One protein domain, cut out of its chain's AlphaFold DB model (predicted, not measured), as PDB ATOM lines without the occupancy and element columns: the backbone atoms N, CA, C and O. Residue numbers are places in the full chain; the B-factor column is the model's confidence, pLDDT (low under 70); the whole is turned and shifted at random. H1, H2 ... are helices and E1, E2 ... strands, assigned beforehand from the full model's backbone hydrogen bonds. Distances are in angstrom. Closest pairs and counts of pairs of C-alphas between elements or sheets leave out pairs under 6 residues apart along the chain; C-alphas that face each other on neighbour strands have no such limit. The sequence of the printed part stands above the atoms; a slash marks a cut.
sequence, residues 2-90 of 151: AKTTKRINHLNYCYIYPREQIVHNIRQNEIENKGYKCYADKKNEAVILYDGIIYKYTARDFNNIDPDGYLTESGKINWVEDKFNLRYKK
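Overview. This is residues 2 to 90 of the 151 residues of an uncharacterized protein of Bacteroidetes bacterium GWF2_40_13 (UniProt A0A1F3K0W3). With little regular structure, the domain has a small antiparallel sheet, E1-E2-E3, toward one end, and a loop, residues 16 to 32, sticking out at the other. H2 reaches from near E3 to H1, meeting it steeply. The 89 printed residues include H1, E1, E2, E3 and H2 in that order, a mixed class with 29 residues in named elements, under half. The whole is loose, radius of gyration of the C-alphas 15.2 A, spanning 38 by 34 by 25 A.

Arrangement. E1, residues 53 to 55, and E2, residues 69 to 71, form a hairpin, with N 54 and O 69 2.9 A apart. E2 and E3, residues 77 to 79, form another, with N 70 and O 78 2.9 A apart; the three strands make a meander, each the antiparallel neighbour of the one before. H1, residues 2 to 13, touches H2, residues 81 to 88, with residues 4 to 8 alone, at a steep tilt of 63 degrees; the closest C-alphas, of Thr 4 and Tyr 88, are 5.9 A apart. In both helices every O i to N i+4 pair is within hydrogen-bond range.

Along the chain. H1 begins at C-alpha 2 (117.335, 129.236, 94.048) and is 15.9 A long; H2, 10.6 A long, ends at C-alpha 88 (122.703, 127.137, 103.933).

Size, cuts and confidence. The printed part has no cut; the links H1 to E1 and E1 to E2 are long. Residues 2 to 36 have pLDDT under 70.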
ATOM      1  N   ALA A   2     118.041 127.956  93.819       46.97
ATOM      2  CA  ALA A   2     117.335 129.236  94.048       46.97
ATOM      3  C   ALA A   2     116.980 129.575  95.523       46.97
ATOM      4  O   ALA A   2     117.119 130.724  95.942       46.97
ATOM      5  N   LYS A   3     116.557 128.592  96.340       47.78
ATOM      6  CA  LYS A   3     116.222 128.802  97.770       47.78
ATOM      7  C   LYS A   3     117.449 129.150  98.625       47.78
ATOM      8  O   LYS A   3     117.392 130.081  99.425       47.78
ATOM      9  N   THR A   4     118.564 128.455  98.397       53.22
ATOM     10  CA  THR A   4     119.859 128.700  99.048       53.22
ATOM     11  C   THR A   4     120.342 130.124  98.776       53.22
ATOM     12  O   THR A   4     120.685 130.846  99.708       53.22
ATOM     13  N   THR A   5     120.278 130.575  97.518       55.53
ATOM     14  CA  THR A   5     120.657 131.941  97.125       55.53
ATOM     15  C   THR A   5     119.776 132.993  97.802       55.53
ATOM     16  O   THR A   5     120.300 133.964  98.339       55.53
ATOM     17  N   LYS A   6     118.452 132.784  97.869       55.31
ATOM     18  CA  LYS A   6     117.524 133.710  98.546       55.31
ATOM     19  C   LYS A   6     117.803 133.832 100.050       55.31
ATOM     20  O   LYS A   6     117.786 134.939 100.583       55.31
ATOM     21  N   ARG A   7     118.101 132.720 100.730       59.59
ATOM     22  CA  ARG A   7     118.447 132.701 102.162       59.59
ATOM     23  C   ARG A   7     119.800 133.345 102.439       59.59
ATOM     24  O   ARG A   7     119.904 134.152 103.355       59.59
ATOM     25  N   ILE A   8     120.816 133.000 101.652       58.72
ATOM     26  CA  ILE A   8     122.136 133.641 101.706       58.72
ATOM     27  C   ILE A   8     121.979 135.149 101.546       58.72
ATOM     28  O   ILE A   8     122.543 135.909 102.327       58.72
ATOM     29  N   ASN A   9     121.172 135.567 100.570       56.81
ATOM     30  CA  ASN A   9     120.881 136.970 100.362       56.81
ATOM     31  C   ASN A   9     120.206 137.555 101.595       56.81
ATOM     32  O   ASN A   9     120.716 138.549 102.055       56.81
ATOM     33  N   HIS A  10     119.194 136.933 102.206       58.16
ATOM     34  CA  HIS A  10     118.566 137.443 103.437       58.16
ATOM     35  C   HIS A  10     119.536 137.557 104.632       58.16
ATOM     36  O   HIS A  10     119.543 138.574 105.318       58.16
ATOM     37  N   LEU A  11     120.387 136.550 104.861       57.56
ATOM     38  CA  LEU A  11     121.423 136.581 105.907       57.56
ATOM     39  C   LEU A  11     122.458 137.690 105.656       57.56
ATOM     40  O   LEU A  11     123.003 138.256 106.601       57.56
ATOM     41  N   ASN A  12     122.702 138.020 104.386       54.00
ATOM     42  CA  ASN A  12     123.570 139.119 103.976       54.00
ATOM     43  C   ASN A  12     122.822 140.474 103.877       54.00
ATOM     44  O   ASN A  12     123.448 141.511 104.043       54.00
ATOM     45  N   TYR A  13     121.503 140.497 103.636       40.88
ATOM     46  CA  TYR A  13     120.680 141.693 103.366       40.88
ATOM     47  C   TYR A  13     120.420 142.511 104.631       40.88
ATOM     48  O   TYR A  13     120.217 143.719 104.551       40.88
ATOM     49  N   CYS A  14     120.533 141.895 105.812       44.66
ATOM     50  CA  CYS A  14     120.575 142.605 107.095       44.66
ATOM     51  C   CYS A  14     121.762 143.595 107.223       44.66
ATOM     52  O   CYS A  14     121.884 144.252 108.250       44.66
ATOM     53  N   TYR A  15     122.623 143.734 106.203       38.97
ATOM     54  CA  TYR A  15     123.636 144.794 106.094       38.97
ATOM     55  C   TYR A  15     123.184 146.066 105.346       38.97
ATOM     56  O   TYR A  15     123.907 147.054 105.414       38.97
ATOM     57  N   ILE A  16     122.057 146.065 104.619       36.94
ATOM     58  CA  ILE A  16     121.720 147.148 103.663       36.94
ATOM     59  C   ILE A  16     120.833 148.242 104.282       36.94
ATOM     60  O   ILE A  16     120.735 149.336 103.734       36.94
ATOM     61  N   TYR A  17     120.239 148.007 105.455       30.70
ATOM     62  CA  TYR A  17     119.665 149.108 106.232       30.70
ATOM     63  C   TYR A  17     120.793 149.863 106.945       30.70
ATOM     64  O   TYR A  17     121.622 149.218 107.600       30.70
ATOM     65  N   PRO A  18     120.870 151.199 106.809       34.75
ATOM     66  CA  PRO A  18     121.958 151.974 107.378       34.75
ATOM     67  C   PRO A  18     121.956 151.795 108.896       34.75
ATOM     68  O   PRO A  18     120.997 152.137 109.582       34.75
ATOM     69  N   ARG A  19     123.053 151.230 109.417       44.41
ATOM     70  CA  ARG A  19     123.407 151.336 110.831       44.41
ATOM     71  C   ARG A  19     123.770 152.787 111.098       44.41
ATOM     72  O   ARG A  19     124.942 153.159 111.039       44.41
ATOM     73  N   GLU A  20     122.774 153.606 111.385       34.12
ATOM     74  CA  GLU A  20     123.027 154.803 112.168       34.12
ATOM     75  C   GLU A  20     123.470 154.332 113.556       34.12
ATOM     76  O   GLU A  20     122.697 153.771 114.320       34.12
ATOM     77  N   GLN A  21     124.789 154.424 113.751       37.59
ATOM     78  CA  GLN A  21     125.537 154.532 115.001       37.59
ATOM     79  C   GLN A  21     124.997 153.755 116.212       37.59
ATOM     80  O   GLN A  21     123.994 154.122 116.798       37.59
ATOM     81  N   ILE A  22     125.765 152.757 116.659       31.78
ATOM     82  CA  ILE A  22     126.331 152.670 118.020       31.78
ATOM     83  C   ILE A  22     127.190 151.398 118.058       31.78
ATOM     84  O   ILE A  22     126.710 150.268 118.119       31.78
ATOM     85  N   VAL A  23     128.507 151.588 117.982       41.16
ATOM     86  CA  VAL A  23     129.478 150.613 118.480       41.16
ATOM     87  C   VAL A  23     129.658 150.950 119.950       41.16
ATOM     88  O   VAL A  23     130.455 151.816 120.273       41.16
ATOM     89  N   HIS A  24     128.916 150.297 120.838       28.98
ATOM     90  CA  HIS A  24     129.265 150.246 122.255       28.98
ATOM     91  C   HIS A  24     128.828 148.908 122.850       28.98
ATOM     92  O   HIS A  24     127.856 148.305 122.411       28.98
ATOM     93  N   ASN A  25     129.603 148.437 123.825       34.50
ATOM     94  CA  ASN A  25     129.374 147.253 124.648       34.50
ATOM     95  C   ASN A  25     127.938 147.186 125.201       34.50
ATOM     96  O   ASN A  25     127.683 147.662 126.309       34.50
ATOM     97  N   ILE A  26     127.005 146.576 124.471       33.38
ATOM     98  CA  ILE A  26     125.620 146.434 124.923       33.38
ATOM     99  C   ILE A  26     125.387 144.992 125.370       33.38
ATOM    100  O   ILE A  26     125.647 144.018 124.663       33.38
ATOM    101  N   ARG A  27     124.957 144.896 126.631       34.03
ATOM    102  CA  ARG A  27     124.549 143.693 127.358       34.03
ATOM    103  C   ARG A  27     123.591 142.849 126.510       34.03
ATOM    104  O   ARG A  27     122.818 143.391 125.733       34.03
ATOM    105  N   GLN A  28     123.604 141.536 126.735       41.97
ATOM    106  CA  GLN A  28     122.828 140.468 126.070       41.97
ATOM    107  C   GLN A  28     121.281 140.630 126.003       41.97
ATOM    108  O   GLN A  28     120.595 139.651 125.729       41.97
ATOM    109  N   ASN A  29     120.705 141.812 126.239       34.12
ATOM    110  CA  ASN A  29     119.277 141.996 126.521       34.12
ATOM    111  C   ASN A  29     118.471 142.763 125.465       34.12
ATOM    112  O   ASN A  29     117.284 142.982 125.683       34.12
ATOM    113  N   GLU A  30     119.041 143.124 124.319       40.47
ATOM    114  CA  GLU A  30     118.246 143.659 123.212       40.47
ATOM    115  C   GLU A  30     118.130 142.595 122.125       40.47
ATOM    116  O   GLU A  30     119.129 142.116 121.582       40.47
ATOM    117  N   ILE A  31     116.893 142.179 121.838       42.25
ATOM    118  CA  ILE A  31     116.556 141.330 120.693       42.25
ATOM    119  C   ILE A  31     116.759 142.194 119.443       42.25
ATOM    120  O   ILE A  31     115.813 142.683 118.830       42.25
ATOM    121  N   GLU A  32     118.015 142.458 119.089       48.31
ATOM    122  CA  GLU A  32     118.349 143.100 117.830       48.31
ATOM    123  C   GLU A  32     117.913 142.152 116.712       48.31
ATOM    124  O   GLU A  32     118.325 140.988 116.656       48.31
ATOM    125  N   ASN A  33     117.055 142.647 115.822       50.28
ATOM    126  CA  ASN A  33     116.441 141.882 114.743       50.28
ATOM    127  C   ASN A  33     117.459 141.638 113.608       50.28
ATOM    128  O   ASN A  33     117.329 142.133 112.492       50.28
ATOM    129  N   LYS A  34     118.537 140.907 113.917       57.94
ATOM    130  CA  LYS A  34     119.697 140.676 113.042       57.94
ATOM    131  C   LYS A  34     119.416 139.695 111.902       57.94
ATOM    132  O   LYS A  34     120.272 139.501 111.050       57.94
ATOM    133  N   GLY A  35     118.255 139.033 111.897       65.06
ATOM    134  CA  GLY A  35     117.902 138.002 110.913       65.06
ATOM    135  C   GLY A  35     118.733 136.712 111.008       65.06
ATOM    136  O   GLY A  35     118.531 135.798 110.207       65.06
ATOM    137  N   TYR A  36     119.650 136.616 111.978       69.62
ATOM    138  CA  TYR A  36     120.476 135.445 112.274       69.62
ATOM    139  C   TYR A  36     120.768 135.352 113.778       69.62
ATOM    140  O   TYR A  36     120.798 136.367 114.474       69.62
ATOM    141  N   LYS A  37     121.005 134.133 114.277       77.31
ATOM    142  CA  LYS A  37     121.271 133.869 115.702       77.31
ATOM    143  C   LYS A  37     122.750 133.982 116.045       77.31
ATOM    144  O   LYS A  37     123.110 134.537 117.078       77.31
ATOM    145  N   CYS A  38     123.606 133.421 115.194       83.19
ATOM    146  CA  CYS A  38     125.041 133.348 115.423       83.19
ATOM    147  C   CYS A  38     125.801 134.054 114.299       83.19
ATOM    148  O   CYS A  38     125.430 133.950 113.134       83.19
ATOM    149  N   TYR A  39     126.904 134.730 114.630       84.44
ATOM    150  CA  TYR A  39     127.793 135.328 113.627       84.44
ATOM    151  C   TYR A  39     128.288 134.285 112.605       84.44
ATOM    152  O   TYR A  39     128.387 134.592 111.420       84.44
ATOM    153  N   ALA A  40     128.476 133.032 113.039       86.81
ATOM    154  CA  ALA A  40     128.862 131.901 112.196       86.81
ATOM    155  C   ALA A  40     127.828 131.552 111.105       86.81
ATOM    156  O   ALA A  40     128.167 130.908 110.110       86.81
ATOM    157  N   ASP A  41     126.573 131.993 111.255       84.56
ATOM    158  CA  ASP A  41     125.529 131.804 110.245       84.56
ATOM    159  C   ASP A  41     125.698 132.755 109.053       84.56
ATOM    160  O   ASP A  41     125.096 132.535 108.003       84.56
ATOM    161  N   LYS A  42     126.523 133.802 109.158       84.44
ATOM    162  CA  LYS A  42     126.820 134.669 108.013       84.44
ATOM    163  C   LYS A  42     127.605 133.887 106.969       84.44
ATOM    164  O   LYS A  42     128.514 133.129 107.305       84.44
ATOM    165  N   LYS A  43     127.309 134.102 105.685       83.56
ATOM    166  CA  LYS A  43     127.997 133.384 104.600       83.56
ATOM    167  C   LYS A  43     129.502 133.664 104.584       83.56
ATOM    168  O   LYS A  43     130.284 132.723 104.527       83.56
ATOM    169  N   ASN A  44     129.877 134.937 104.687       83.56
ATOM    170  CA  ASN A  44     131.257 135.406 104.513       83.56
ATOM    171  C   ASN A  44     132.069 135.449 105.819       83.56
ATOM    172  O   ASN A  44     133.134 136.048 105.858       83.56
ATOM    173  N   GLU A  45     131.561 134.842 106.891       89.75
ATOM    174  CA  GLU A  45     132.311 134.672 108.136       89.75
ATOM    175  C   GLU A  45     133.234 133.453 108.027       89.75
ATOM    176  O   GLU A  45     132.789 132.389 107.594       89.75
ATOM    177  N   ALA A  46     134.492 133.570 108.432       93.38
ATOM    178  CA  ALA A  46     135.423 132.448 108.448       93.38
ATOM    179  C   ALA A  46     136.405 132.597 109.609       93.38
ATOM    180  O   ALA A  46     136.929 133.679 109.854       93.38
ATOM    181  N   VAL A  47     136.667 131.489 110.290       94.25
ATOM    182  CA  VAL A  47     137.772 131.339 111.232       94.25
ATOM    183  C   VAL A  47     138.889 130.648 110.469       94.25
ATOM    184  O   VAL A  47     138.719 129.511 110.035       94.25
ATOM    185  N   ILE A  48     139.995 131.355 110.271       94.50
ATOM    186  CA  ILE A  48     141.151 130.879 109.511       94.50
ATOM    187  C   ILE A  48     142.266 130.593 110.514       94.50
ATOM    188  O   ILE A  48     142.657 131.488 111.265       94.50
ATOM    189  N   LEU A  49     142.740 129.350 110.557       93.81
ATOM    190  CA  LEU A  49     143.881 128.957 111.382       93.81
ATOM    191  C   LEU A  49     145.204 129.252 110.661       93.81
ATOM    192  O   LEU A  49     145.236 129.562 109.470       93.81
ATOM    193  N   TYR A  50     146.309 129.167 111.407       93.50
ATOM    194  CA  TYR A  50     147.655 129.499 110.924       93.50
ATOM    195  C   TYR A  50     148.131 128.615 109.760       93.50
ATOM    196  O   TYR A  50     148.979 129.032 108.981       93.50
ATOM    197  N   ASP A  51     147.595 127.404 109.648       93.19
ATOM    198  CA  ASP A  51     147.892 126.408 108.616       93.19
ATOM    199  C   ASP A  51     146.955 126.510 107.400       93.19
ATOM    200  O   ASP A  51     147.008 125.683 106.491       93.19
ATOM    201  N   GLY A  52     146.087 127.526 107.366       94.69
ATOM    202  CA  GLY A  52     145.124 127.729 106.291       94.69
ATOM    203  C   GLY A  52     143.884 126.840 106.392       94.69
ATOM    204  O   GLY A  52     143.054 126.870 105.479       94.69
ATOM    205  N   ILE A  53     143.705 126.081 107.478       95.44
ATOM    206  CA  ILE A  53     142.460 125.354 107.732       95.44
ATOM    207  C   ILE A  53     141.353 126.342 108.116       95.44
ATOM    208  O   ILE A  53     141.568 127.304 108.857       95.44
ATOM    209  N   ILE A  54     140.144 126.108 107.600       94.69
ATOM    210  CA  ILE A  54     139.004 127.006 107.780       94.69
ATOM    211  C   ILE A  54     137.876 126.313 108.537       94.69
ATOM    212  O   ILE A  54     137.444 125.212 108.190       94.69
ATOM    213  N   TYR A  55     137.331 127.026 109.520       94.19
ATOM    214  CA  TYR A  55     136.119 126.675 110.255       94.19
ATOM    215  C   TYR A  55     135.112 127.824 110.218       94.19
ATOM    216  O   TYR A  55     135.453 128.983 109.982       94.19
ATOM    217  N   LYS A  56     133.839 127.533 110.486       91.12
ATOM    218  CA  LYS A  56     132.807 128.574 110.608       91.12
ATOM    219  C   LYS A  56     132.760 129.268 111.963       91.12
ATOM    220  O   LYS A  56     132.146 130.329 112.056       91.12
ATOM    221  N   TYR A  57     133.332 128.679 113.008       88.44
ATOM    222  CA  TYR A  57     133.205 129.209 114.361       88.44
ATOM    223  C   TYR A  57     134.303 128.710 115.302       88.44
ATOM    224  O   TYR A  57     134.934 127.687 115.048       88.44
ATOM    225  N   THR A  58     134.504 129.441 116.400       86.81
ATOM    226  CA  THR A  58     135.646 129.253 117.311       86.81
ATOM    227  C   THR A  58     135.399 128.293 118.476       86.81
ATOM    228  O   THR A  58     136.350 127.821 119.085       86.81
ATOM    229  N   ALA A  59     134.142 127.990 118.817       81.62
ATOM    230  CA  ALA A  59     133.784 127.141 119.962       81.62
ATOM    231  C   ALA A  59     133.922 125.638 119.633       81.62
ATOM    232  O   ALA A  59     132.943 124.883 119.649       81.62
ATOM    233  N   ARG A  60     135.137 125.227 119.260       74.69
ATOM    234  CA  ARG A  60     135.479 123.911 118.715       74.69
ATOM    235  C   ARG A  60     136.795 123.404 119.272       74.69
ATOM    236  O   ARG A  60     137.703 124.187 119.519       74.69
ATOM    237  N   ASP A  61     136.899 122.085 119.372       84.94
ATOM    238  CA  ASP A  61     138.193 121.420 119.413       84.94
ATOM    239  C   ASP A  61     138.650 121.182 117.971       84.94
ATOM    240  O   ASP A  61     138.133 120.302 117.281       84.94
ATOM    241  N   PHE A  62     139.566 122.023 117.490       84.12
ATOM    242  CA  PHE A  62     140.030 121.980 116.104       84.12
ATOM    243  C   PHE A  62     140.781 120.685 115.761       84.12
ATOM    244  O   PHE A  62     140.829 120.316 114.593       84.12
ATOM    245  N   ASN A  63     141.293 119.951 116.752       82.56
ATOM    246  CA  ASN A  63     142.053 118.721 116.507       82.56
ATOM    247  C   ASN A  63     141.169 117.509 116.189       82.56
ATOM    248  O   ASN A  63     141.653 116.523 115.643       82.56
ATOM    249  N   ASN A  64     139.884 117.566 116.539       81.00
ATOM    250  CA  ASN A  64     138.988 116.406 116.511       81.00
ATOM    251  C   ASN A  64     137.799 116.594 115.565       81.00
ATOM    252  O   ASN A  64     136.780 115.911 115.689       81.00
ATOM    253  N   ILE A  65     137.874 117.582 114.672       84.00
ATOM    254  CA  ILE A  65     136.730 118.003 113.875       84.00
ATOM    255  C   ILE A  65     137.158 118.299 112.453       84.00
ATOM    256  O   ILE A  65     138.029 119.132 112.198       84.00
ATOM    257  N   ASP A  66     136.429 117.683 111.530       90.19
ATOM    258  CA  ASP A  66     136.608 117.907 110.112       90.19
ATOM    259  C   ASP A  66     136.413 119.395 109.753       90.19
ATOM    260  O   ASP A  66     135.387 119.996 110.119       90.19
ATOM    261  N   PRO A  67     137.309 119.973 108.946       93.69
ATOM    262  CA  PRO A  67     137.269 121.385 108.595       93.69
ATOM    263  C   PRO A  67     136.072 121.756 107.717       93.69
ATOM    264  O   PRO A  67     135.464 120.914 107.049       93.69
ATOM    265  N   ASP A  68     135.712 123.038 107.726       94.25
ATOM    266  CA  ASP A  68     134.689 123.597 106.836       94.25
ATOM    267  C   ASP A  68     135.269 124.024 105.483       94.25
ATOM    268  O   ASP A  68     134.509 124.218 104.535       94.25
ATOM    269  N   GLY A  69     136.589 124.158 105.372       95.31
ATOM    270  CA  GLY A  69     137.276 124.488 104.130       95.31
ATOM    271  C   GLY A  69     138.782 124.645 104.302       95.31
ATOM    272  O   GLY A  69     139.324 124.425 105.385       95.31
ATOM    273  N   TYR A  70     139.429 125.078 103.225       96.94
ATOM    274  CA  TYR A  70     140.868 125.320 103.161       96.94
ATOM    275  C   TYR A  70     141.159 126.613 102.402       96.94
ATOM    276  O   TYR A  70     140.477 126.946 101.425       96.94
ATOM    277  N   LEU A  71     142.170 127.349 102.850       97.06
ATOM    278  CA  LEU A  71     142.687 128.512 102.149       97.06
ATOM    279  C   LEU A  71     143.600 128.046 101.009       97.06
ATOM    280  O   LEU A  71     144.511 127.251 101.207       97.06
ATOM    281  N   THR A  72     143.342 128.535  99.803       96.25
ATOM    282  CA  THR A  72     144.190 128.268  98.633       96.25
ATOM    283  C   THR A  72     145.377 129.223  98.582       96.25
ATOM    284  O   THR A  72     145.305 130.332  99.108       96.25
ATOM    285  N   GLU A  73     146.420 128.855  97.835       94.88
ATOM    286  CA  GLU A  73     147.580 129.725  97.565       94.88
ATOM    287  C   GLU A  73     147.188 131.072  96.934       94.88
ATOM    288  O   GLU A  73     147.845 132.085  97.142       94.88
ATOM    289  N   SER A  74     146.063 131.113  96.210       96.44
ATOM    290  CA  SER A  74     145.517 132.341  95.621       96.44
ATOM    291  C   SER A  74     144.782 133.256  96.616       96.44
ATOM    292  O   SER A  74     144.198 134.261  96.210       96.44
ATOM    293  N   GLY A  75     144.734 132.894  97.904       92.44
ATOM    294  CA  GLY A  75     144.006 133.624  98.947       92.44
ATOM    295  C   GLY A  75     142.488 133.408  98.934       92.44
ATOM    296  O   GLY A  75     141.756 134.087  99.652       92.44
ATOM    297  N   LYS A  76     141.982 132.471  98.122       95.50
ATOM    298  CA  LYS A  76     140.554 132.109  98.078       95.50
ATOM    299  C   LYS A  76     140.236 130.989  99.058       95.50
ATOM    300  O   LYS A  76     141.044 130.081  99.232       95.50
ATOM    301  N   ILE A  77     139.032 131.023  99.625       95.19
ATOM    302  CA  ILE A  77     138.502 129.953 100.473       95.19
ATOM    303  C   ILE A  77     137.833 128.887  99.603       95.19
ATOM    304  O   ILE A  77     136.827 129.167  98.946       95.19
ATOM    305  N   ASN A  78     138.344 127.660  99.671       95.81
ATOM    306  CA  ASN A  78     137.673 126.470  99.161       95.81
ATOM    307  C   ASN A  78     136.861 125.833 100.293       95.81
ATOM    308  O   ASN A  78     137.411 125.148 101.154       95.81
ATOM    309  N   TRP A  79     135.551 126.078 100.306       94.75
ATOM    310  CA  TRP A  79     134.636 125.451 101.262       94.75
ATOM    311  C   TRP A  79     134.415 123.973 100.928       94.75
ATOM    312  O   TRP A  79     134.292 123.611  99.759       94.75
ATOM    313  N   VAL A  80     134.272 123.133 101.955       95.25
ATOM    314  CA  VAL A  80     133.758 121.766 101.810       95.25
ATOM    315  C   VAL A  80     132.289 121.861 101.405       95.25
ATOM    316  O   VAL A  80     131.426 122.229 102.210       95.25
ATOM    317  N   GLU A  81     132.015 121.566 100.136       92.25
ATOM    318  CA  GLU A  81     130.750 121.895  99.479       92.25
ATOM    319  C   GLU A  81     129.534 121.253 100.160       92.25
ATOM    320  O   GLU A  81     128.540 121.941 100.400       92.25
ATOM    321  N   ASP A  82     129.628 119.988 100.574       91.75
ATOM    322  CA  ASP A  82     128.533 119.296 101.262       91.75
ATOM    323  C   ASP A  82     128.150 119.988 102.571       91.75
ATOM    324  O   ASP A  82     126.979 120.303 102.798       91.75
ATOM    325  N   LYS A  83     129.133 120.324 103.414       91.69
ATOM    326  CA  LYS A  83     128.892 121.039 104.679       91.69
ATOM    327  C   LYS A  83     128.331 122.429 104.436       91.69
ATOM    328  O   LYS A  83     127.400 122.859 105.121       91.69
ATOM    329  N   PHE A  84     128.888 123.135 103.459       90.44
ATOM    330  CA  PHE A  84     128.442 124.470 103.090       90.44
ATOM    331  C   PHE A  84     126.981 124.450 102.622       90.44
ATOM    332  O   PHE A  84     126.141 125.197 103.132       90.44
ATOM    333  N   ASN A  85     126.643 123.536 101.717       89.56
ATOM    334  CA  ASN A  85     125.290 123.366 101.208       89.56
ATOM    335  C   ASN A  85     124.322 122.936 102.314       89.56
ATOM    336  O   ASN A  85     123.243 123.522 102.432       89.56
ATOM    337  N   LEU A  86     124.702 121.988 103.175       89.06
ATOM    338  CA  LEU A  86     123.891 121.572 104.324       89.06
ATOM    339  C   LEU A  86     123.582 122.735 105.270       89.06
ATOM    340  O   LEU A  86     122.439 122.871 105.713       89.06
ATOM    341  N   ARG A  87     124.563 123.605 105.526       89.88
ATOM    342  CA  ARG A  87     124.421 124.767 106.412       89.88
ATOM    343  C   ARG A  87     123.444 125.812 105.872       89.88
ATOM    344  O   ARG A  87     122.702 126.422 106.643       89.88
ATOM    345  N   TYR A  88     123.431 126.025 104.556       86.62
ATOM    346  CA  TYR A  88     122.703 127.137 103.933       86.62
ATOM    347  C   TYR A  88     121.474 126.731 103.109       86.62
ATOM    348  O   TYR A  88     120.746 127.614 102.656       86.62
ATOM    349  N   LYS A  89     121.192 125.434 102.921       85.50
ATOM    350  CA  LYS A  89     120.041 124.972 102.115       85.50
ATOM    351  C   LYS A  89     118.676 125.389 102.672       85.50
ATOM    352  O   LYS A  89     117.758 125.611 101.886       85.50
ATOM    353  N   LYS A  90     118.535 125.472 103.999       84.31
ATOM    354  CA  LYS A  90     117.276 125.765 104.709       84.31
ATOM    355  C   LYS A  90     117.524 126.556 105.989       84.31
ATOM    356  O   LYS A  90     118.663 126.620 106.459       84.31
TER     357      LYS A  90